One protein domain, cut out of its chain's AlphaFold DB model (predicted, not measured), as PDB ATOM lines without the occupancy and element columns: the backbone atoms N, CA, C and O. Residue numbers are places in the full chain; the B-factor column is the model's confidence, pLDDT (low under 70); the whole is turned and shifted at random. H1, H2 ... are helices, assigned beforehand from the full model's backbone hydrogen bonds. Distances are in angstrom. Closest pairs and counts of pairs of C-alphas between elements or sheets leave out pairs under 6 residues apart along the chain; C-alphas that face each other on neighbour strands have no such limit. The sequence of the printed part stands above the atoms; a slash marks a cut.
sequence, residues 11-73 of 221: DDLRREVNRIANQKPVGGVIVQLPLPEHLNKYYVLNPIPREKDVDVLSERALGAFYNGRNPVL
ATOM      1  N   ASP A  11     216.385 341.831 263.409       98.12
ATOM      2  CA  ASP A  11     216.008 342.491 262.154       98.12
ATOM      3  C   ASP A  11     216.293 341.626 260.929       98.12
ATOM      4  O   ASP A  11     215.506 341.622 259.985       98.12
ATOM      5  N   ASP A  12     217.397 340.881 260.945       98.25
ATOM      6  CA  ASP A  12     217.795 340.021 259.833       98.25
ATOM      7  C   ASP A  12     216.812 338.855 259.691       98.25
ATOM      8  O   ASP A  12     216.264 338.634 258.610       98.25
ATOM      9  N   LEU A  13     216.494 338.181 260.802       98.31
ATOM     10  CA  LEU A  13     215.508 337.102 260.810       98.31
ATOM     11  C   LEU A  13     214.118 337.612 260.419       98.31
ATOM     12  O   LEU A  13     213.435 336.988 259.608       98.31
ATOM     13  N   ARG A  14     213.707 338.776 260.935       98.25
ATOM     14  CA  ARG A  14     212.424 339.385 260.575       98.25
ATOM     15  C   ARG A  14     212.347 339.697 259.076       98.25
ATOM     16  O   ARG A  14     211.299 339.474 258.463       98.25
ATOM     17  N   ARG A  15     213.425 340.217 258.473       98.44
ATOM     18  CA  ARG A  15     213.479 340.469 257.021       98.44
ATOM     19  C   ARG A  15     213.351 339.175 256.228       98.44
ATOM     20  O   ARG A  15     212.592 339.157 255.262       98.44
ATOM     21  N   GLU A  16     214.005 338.101 256.659       98.38
ATOM     22  CA  GLU A  16     213.894 336.796 256.003       98.38
ATOM     23  C   GLU A  16     212.495 336.191 256.118       98.38
ATOM     24  O   GLU A  16     211.940 335.766 255.104       98.38
ATOM     25  N   VAL A  17     211.871 336.228 257.302       98.25
ATOM     26  CA  VAL A  17     210.478 335.779 257.476       98.25
ATOM     27  C   VAL A  17     209.544 336.572 256.565       98.25
ATOM     28  O   VAL A  17     208.750 335.976 255.839       98.25
ATOM     29  N   ASN A  18     209.682 337.902 256.521       98.06
ATOM     30  CA  ASN A  18     208.894 338.745 255.622       98.06
ATOM     31  C   ASN A  18     209.134 338.394 254.144       98.06
ATOM     32  O   ASN A  18     208.185 338.279 253.368       98.06
ATOM     33  N   ARG A  19     210.394 338.207 253.738       98.00
ATOM     34  CA  ARG A  19     210.756 337.838 252.364       98.00
ATOM     35  C   ARG A  19     210.130 336.503 251.974       98.00
ATOM     36  O   ARG A  19     209.591 336.398 250.879       98.00
ATOM     37  N   ILE A  20     210.193 335.499 252.850       97.94
ATOM     38  CA  ILE A  20     209.621 334.164 252.628       97.94
ATOM     39  C   ILE A  20     208.097 334.240 252.545       97.94
ATOM     40  O   ILE A  20     207.518 333.750 251.578       97.94
ATOM     41  N   ALA A  21     207.451 334.901 253.506       96.88
ATOM     42  CA  ALA A  21     205.998 335.003 253.566       96.88
ATOM     43  C   ALA A  21     205.390 335.698 252.335       96.88
ATOM     44  O   ALA A  21     204.283 335.362 251.916       96.88
ATOM     45  N   ASN A  22     206.121 336.624 251.708       96.19
ATOM     46  CA  ASN A  22     205.667 337.343 250.514       96.19
ATOM     47  C   ASN A  22     205.931 336.607 249.186       96.19
ATOM     48  O   ASN A  22     205.533 337.097 248.128       96.19
ATOM     49  N   GLN A  23     206.565 335.432 249.192       96.62
ATOM     50  CA  GLN A  23     206.739 334.656 247.964       96.62
ATOM     51  C   GLN A  23     205.387 334.124 247.464       96.62
ATOM     52  O   GLN A  23     204.608 333.552 248.227       96.62
ATOM     53  N   LYS A  24     205.129 334.270 246.157       94.44
ATOM     54  CA  LYS A  24     203.921 333.747 245.492       94.44
ATOM     55  C   LYS A  24     203.660 332.248 245.739       94.44
ATOM     56  O   LYS A  24     202.519 331.927 246.039       94.44
ATOM     57  N   PRO A  25     204.653 331.336 245.659       95.06
ATOM     58  CA  PRO A  25     204.407 329.910 245.908       95.06
ATOM     59  C   PRO A  25     204.181 329.547 247.387       95.06
ATOM     60  O   PRO A  25     203.878 328.396 247.685       95.06
ATOM     61  N   VAL A  26     204.354 330.481 248.329       95.81
ATOM     62  CA  VAL A  26     204.210 330.209 249.766       95.81
ATOM     63  C   VAL A  26     202.773 330.499 250.195       95.81
ATOM     64  O   VAL A  26     202.384 331.663 250.272       95.81
ATOM     65  N   GLY A  27     201.999 329.451 250.489       95.31
ATOM     66  CA  GLY A  27     200.620 329.559 250.995       95.31
ATOM     67  C   GLY A  27     200.498 329.654 252.521       95.31
ATOM     68  O   GLY A  27     199.475 330.081 253.029       95.31
ATOM     69  N   GLY A  28     201.547 329.296 253.264       96.81
ATOM     70  CA  GLY A  28     201.553 329.305 254.725       96.81
ATOM     71  C   GLY A  28     202.974 329.324 255.275       96.81
ATOM     72  O   GLY A  28     203.907 328.861 254.614       96.81
ATOM     73  N   VAL A  29     203.147 329.891 256.466       97.25
ATOM     74  CA  VAL A  29     204.448 330.061 257.118       97.25
ATOM     75  C   VAL A  29     204.369 329.582 258.558       97.25
ATOM     76  O   VAL A  29     203.466 329.952 259.300       97.25
ATOM     77  N   ILE A  30     205.369 328.794 258.942       96.94
ATOM     78  CA  ILE A  30     205.608 328.336 260.307       96.94
ATOM     79  C   ILE A  30     207.011 328.792 260.688       96.94
ATOM     80  O   ILE A  30     207.969 328.573 259.938       96.94
ATOM     81  N   VAL A  31     207.137 329.411 261.859       96.81
ATOM     82  CA  VAL A  31     208.432 329.676 262.495       96.81
ATOM     83  C   VAL A  31     208.578 328.680 263.634       96.81
ATOM     84  O   VAL A  31     207.822 328.725 264.600       96.81
ATOM     85  N   GLN A  32     209.550 327.773 263.519       94.56
ATOM     86  CA  GLN A  32     209.794 326.766 264.547       94.56
ATOM     87  C   GLN A  32     210.230 327.434 265.859       94.56
ATOM     88  O   GLN A  32     211.171 328.226 265.880       94.56
ATOM     89  N   LEU A  33     209.550 327.088 266.952       93.44
ATOM     90  CA  LEU A  33     209.836 327.565 268.306       93.44
ATOM     91  C   LEU A  33     210.414 326.432 269.181       93.44
ATOM     92  O   LEU A  33     210.143 325.260 268.890       93.44
ATOM     93  N   PRO A  34     211.165 326.757 270.258       92.81
ATOM     94  CA  PRO A  34     211.542 328.106 270.704       92.81
ATOM     95  C   PRO A  34     212.591 328.766 269.796       92.81
ATOM     96  O   PRO A  34     213.401 328.086 269.177       92.81
ATOM     97  N   LEU A  35     212.578 330.102 269.735       94.69
ATOM     98  CA  LEU A  35     213.709 330.858 269.192       94.69
ATOM     99  C   LEU A  35     214.811 330.987 270.259       94.69
ATOM    100  O   LEU A  35     214.487 330.955 271.450       94.69
ATOM    101  N   PRO A  36     216.075 331.195 269.847       96.12
ATOM    102  CA  PRO A  36     217.145 331.668 270.724       96.12
ATOM    103  C   PRO A  36     216.724 332.840 271.623       96.12
ATOM    104  O   PRO A  36     215.959 333.707 271.201       96.12
ATOM    105  N   GLU A  37     217.245 332.892 272.853       95.62
ATOM    106  CA  GLU A  37     216.784 333.832 273.890       95.62
ATOM    107  C   GLU A  37     216.948 335.313 273.516       95.62
ATOM    108  O   GLU A  37     216.147 336.148 273.935       95.62
ATOM    109  N   HIS A  38     217.947 335.658 272.696       96.19
ATOM    110  CA  HIS A  38     218.163 337.033 272.229       96.19
ATOM    111  C   HIS A  38     217.159 337.480 271.157       96.19
ATOM    112  O   HIS A  38     217.149 338.656 270.779       96.19
ATOM    113  N   LEU A  39     216.322 336.575 270.640       97.56
ATOM    114  CA  LEU A  39     215.327 336.867 269.613       97.56
ATOM    115  C   LEU A  39     213.941 337.093 270.220       97.56
ATOM    116  O   LEU A  39     213.389 336.272 270.953       97.56
ATOM    117  N   ASN A  40     213.318 338.203 269.838       96.94
ATOM    118  CA  ASN A  40     211.940 338.497 270.183       96.94
ATOM    119  C   ASN A  40     211.003 337.775 269.206       96.94
ATOM    120  O   ASN A  40     210.779 338.216 268.077       96.94
ATOM    121  N   LYS A  41     210.399 336.681 269.674       95.81
ATOM    122  CA  LYS A  41     209.435 335.896 268.890       95.81
ATOM    123  C   LYS A  41     208.281 336.720 268.316       95.81
ATOM    124  O   LYS A  41     207.930 336.504 267.165       95.81
ATOM    125  N   TYR A  42     207.721 337.681 269.055       95.50
ATOM    126  CA  TYR A  42     206.602 338.492 268.558       95.50
ATOM    127  C   TYR A  42     207.051 339.361 267.382       95.50
ATOM    128  O   TYR A  42     206.395 339.406 266.343       95.50
ATOM    129  N   TYR A  43     208.234 339.968 267.502       97.31
ATOM    130  CA  TYR A  43     208.829 340.771 266.437       97.31
ATOM    131  C   TYR A  43     209.084 339.958 265.158       97.31
ATOM    132  O   TYR A  43     208.820 340.445 264.056       97.31
ATOM    133  N   VAL A  44     209.547 338.714 265.310       97.88
ATOM    134  CA  VAL A  44     209.836 337.783 264.207       97.88
ATOM    135  C   VAL A  44     208.566 337.215 263.562       97.88
ATOM    136  O   VAL A  44     208.552 337.014 262.351       97.88
ATOM    137  N   LEU A  45     207.501 336.982 264.338       97.69
ATOM    138  CA  LEU A  45     206.233 336.407 263.862       97.69
ATOM    139  C   LEU A  45     205.319 337.437 263.178       97.69
ATOM    140  O   LEU A  45     204.636 337.116 262.212       97.69
ATOM    141  N   ASN A  46     205.319 338.689 263.637       97.38
ATOM    142  CA  ASN A  46     204.452 339.750 263.120       97.38
ATOM    143  C   ASN A  46     204.556 340.109 261.620       97.38
ATOM    144  O   ASN A  46     203.570 340.631 261.099       97.38
ATOM    145  N   PRO A  47     205.672 339.900 260.887       97.38
ATOM    146  CA  PRO A  47     205.661 340.043 259.427       97.38
ATOM    147  C   PRO A  47     204.849 338.978 258.679       97.38
ATOM    148  O   PRO A  47     204.633 339.155 257.482       97.38
ATOM    149  N   ILE A  48     204.440 337.877 259.317       97.81
ATOM    150  CA  ILE A  48     203.648 336.835 258.655       97.81
ATOM    151  C   ILE A  48     202.235 337.389 258.387       97.81
ATOM    152  O   ILE A  48     201.552 337.792 259.334       97.81
ATOM    153  N   PRO A  49     201.767 337.434 257.123       95.81
ATOM    154  CA  PRO A  49     200.397 337.825 256.809       95.81
ATOM    155  C   PRO A  49     199.394 336.881 257.475       95.81
ATOM    156  O   PRO A  49     199.632 335.677 257.548       95.81
ATOM    157  N   ARG A  50     198.246 337.403 257.919       94.81
ATOM    158  CA  ARG A  50     197.235 336.614 258.652       94.81
ATOM    159  C   ARG A  50     196.735 335.423 257.829       94.81
ATOM    160  O   ARG A  50     196.541 334.343 258.363       94.81
ATOM    161  N   GLU A  51     196.558 335.627 256.533       95.06
ATOM    162  CA  GLU A  51     196.168 334.630 255.533       95.06
ATOM    163  C   GLU A  51     197.244 333.569 255.252       95.06
ATOM    164  O   GLU A  51     197.008 332.648 254.488       95.06
ATOM    165  N   LYS A  52     198.430 333.678 255.860       97.38
ATOM    166  CA  LYS A  52     199.497 332.669 255.787       97.38
ATOM    167  C   LYS A  52     199.946 332.189 257.169       97.38
ATOM    168  O   LYS A  52     200.873 331.386 257.261       97.38
ATOM    169  N   ASP A  53     199.322 332.677 258.239       97.69
ATOM    170  CA  ASP A  53     199.660 332.345 259.624       97.69
ATOM    171  C   ASP A  53     198.865 331.116 260.080       97.69
ATOM    172  O   ASP A  53     197.827 331.218 260.739       97.69
ATOM    173  N   VAL A  54     199.354 329.941 259.685       97.88
ATOM    174  CA  VAL A  54     198.687 328.653 259.940       97.88
ATOM    175  C   VAL A  54     198.727 328.239 261.414       97.88
ATOM    176  O   VAL A  54     197.890 327.446 261.841       97.88
ATOM    177  N   ASP A  55     199.651 328.801 262.200       96.75
ATOM    178  CA  ASP A  55     199.753 328.556 263.644       96.75
ATOM    179  C   ASP A  55     198.970 329.577 264.486       96.75
ATOM    180  O   ASP A  55     198.760 329.356 265.681       96.75
ATOM    181  N   VAL A  56     198.509 330.679 263.882       98.06
ATOM    182  CA  VAL A  56     197.800 331.773 264.565       98.06
ATOM    183  C   VAL A  56     198.663 332.358 265.691       98.06
ATOM    184  O   VAL A  56     198.226 332.449 266.838       98.06
ATOM    185  N   LEU A  57     199.913 332.727 265.388       97.00
ATOM    186  CA  LEU A  57     200.877 333.213 266.392       97.00
ATOM    187  C   LEU A  57     201.302 334.671 266.206       97.00
ATOM    188  O   LEU A  57     201.817 335.272 267.154       97.00
ATOM    189  N   SER A  58     201.088 335.267 265.033       97.00
ATOM    190  CA  SER A  58     201.240 336.714 264.863       97.00
ATOM    191  C   SER A  58     200.228 337.451 265.741       97.00
ATOM    192  O   SER A  58     199.103 336.989 265.958       97.00
ATOM    193  N   GLU A  59     200.583 338.640 266.228       96.19
ATOM    194  CA  GLU A  59     199.673 339.440 267.058       96.19
ATOM    195  C   GLU A  59     198.375 339.783 266.318       96.19
ATOM    196  O   GLU A  59     197.308 339.854 266.927       96.19
ATOM    197  N   ARG A  60     198.440 339.930 264.988       96.12
ATOM    198  CA  ARG A  60     197.265 340.160 264.141       96.12
ATOM    199  C   ARG A  60     196.329 338.949 264.128       96.12
ATOM    200  O   ARG A  60     195.118 339.134 264.262       96.12
ATOM    201  N   ALA A  61     196.860 337.738 263.964       97.19
ATOM    202  CA  ALA A  61     196.058 336.516 263.958       97.19
ATOM    203  C   ALA A  61     195.526 336.183 265.363       97.19
ATOM    204  O   ALA A  61     194.329 335.940 265.520       97.19
ATOM    205  N   LEU A  62     196.363 336.291 266.400       96.56
ATOM    206  CA  LEU A  62     195.954 336.114 267.799       96.56
ATOM    207  C   LEU A  62     194.897 337.130 268.226       96.56
ATOM    208  O   LEU A  62     193.893 336.758 268.829       96.56
ATOM    209  N   GLY A  63     195.086 338.406 267.884       96.56
ATOM    210  CA  GLY A  63     194.111 339.455 268.158       96.56
ATOM    211  C   GLY A  63     192.778 339.180 267.466       96.56
ATOM    212  O   GLY A  63     191.722 339.323 268.083       96.56
ATOM    213  N   ALA A  64     192.798 338.724 266.210       96.81
ATOM    214  CA  ALA A  64     191.582 338.294 265.524       96.81
ATOM    215  C   ALA A  64     190.935 337.086 266.223       96.81
ATOM    216  O   ALA A  64     189.717 337.070 266.395       96.81
ATOM    217  N   PHE A  65     191.727 336.113 266.674       97.31
ATOM    218  CA  PHE A  65     191.243 334.908 267.347       97.31
ATOM    219  C   PHE A  65     190.583 335.236 268.691       97.31
ATOM    220  O   PHE A  65     189.461 334.801 268.938       97.31
ATOM    221  N   TYR A  66     191.205 336.085 269.512       95.44
ATOM    222  CA  TYR A  66     190.642 336.521 270.796       95.44
ATOM    223  C   TYR A  66     189.317 337.274 270.642       95.44
ATOM    224  O   TYR A  66     188.478 337.234 271.536       95.44
ATOM    225  N   ASN A  67     189.106 337.925 269.497       94.94
ATOM    226  CA  ASN A  67     187.852 338.599 269.168       94.94
ATOM    227  C   ASN A  67     186.837 337.697 268.438       94.94
ATOM    228  O   ASN A  67     185.791 338.193 268.024       94.94
ATOM    229  N   GLY A  68     187.138 336.408 268.230       93.94
ATOM    230  CA  GLY A  68     186.273 335.482 267.488       93.94
ATOM    231  C   GLY A  68     186.153 335.805 265.994       93.94
ATOM    232  O   GLY A  68     185.123 335.536 265.386       93.94
ATOM    233  N   ARG A  69     187.176 336.440 265.406       94.94
ATOM    234  CA  ARG A  69     187.202 336.923 264.011       94.94
ATOM    235  C   ARG A  69     188.294 336.287 263.150       94.94
ATOM    236  O   ARG A  69     188.437 336.665 261.988       94.94
ATOM    237  N   ASN A  70     189.117 335.401 263.710       96.12
ATOM    238  CA  ASN A  70     190.083 334.653 262.909       96.12
ATOM    239  C   ASN A  70     189.360 333.483 262.223       96.12
ATOM    240  O   ASN A  70     188.575 332.819 262.897       96.12
ATOM    241  N   PRO A  71     189.597 333.228 260.926       95.19
ATOM    242  CA  PRO A  71     188.898 332.162 260.202       95.19
ATOM    243  C   PRO A  71     189.282 330.761 260.691       95.19
ATOM    244  O   PRO A  71     188.501 329.833 260.540       95.19
ATOM    245  N   VAL A  72     190.464 330.624 261.298       97.81
ATOM    246  CA  VAL A  72     190.995 329.359 261.815       97.81
ATOM    247  C   VAL A  72     191.331 329.466 263.304       97.81
ATOM    248  O   VAL A  72     191.562 330.561 263.829       97.81
ATOM    249  N   LEU A  73     191.377 328.332 263.998       98.12
ATOM    250  CA  LEU A  73     191.768 328.263 265.408       98.12
ATOM    251  C   LEU A  73     193.285 328.059 265.539       98.12
ATOM    252  O   LEU A  73     193.877 327.397 264.685       98.12
TER     253      LEU A  73
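AT A GLANCE: This is residues 11 to 73 of the 221 residues of the protein "Bifunctional 5,10-methylenetetrahydrofolate dehydrogenase/5,10-methenyltetrahydrofolate cyclohydrolase" of Candidatus Wolfebacteria bacterium (UniProt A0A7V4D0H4). Little regular structure is here: a flat, loop-rich slab with three helices, H1 and the short H2 together towards one end and H3 towards the other. A wide loop, residues 22 to 40, joins H1 to H2, and residues 46 to 58 fill the middle before H3. The printed part has 63 residues, of which 24 are in the named helices, in the order H1, H2, H3, with no named strand; the class is all helix. It is compact, with a radius of gyration of the C-alphas of 11.6 A and spans of 32 by 29 by 15 A.

IN THESE COORDINATES: H1, residues 11 to 21, is 15.2 A long and begins at C-alpha 11 (216.008, 342.491, 262.154). H2 is residues 41 to 45. H3, residues 59 to 66, is 10.2 A long and ends at C-alpha 66 (190.642, 336.521, 270.796).

HOW THE PARTS SIT: H1 and H2 touch, their closest C-alphas, of Arg 14 and Val 44, 4.7 A apart. H2 and H3 are close but not clearly touching, at 7.2 A between the C-alphas of Tyr 42 and Glu 59. H1 and H3 are apart. In H1, H2 and H3 every O i to N i+4 pair is within hydrogen-bond range.

THE WHOLE: The C-alphas farthest apart, of Asp 12 and Gly 68, are 32.8 A apart. The printed part has no cut, both links are long, and no printed residue is under 70 in pLDDT.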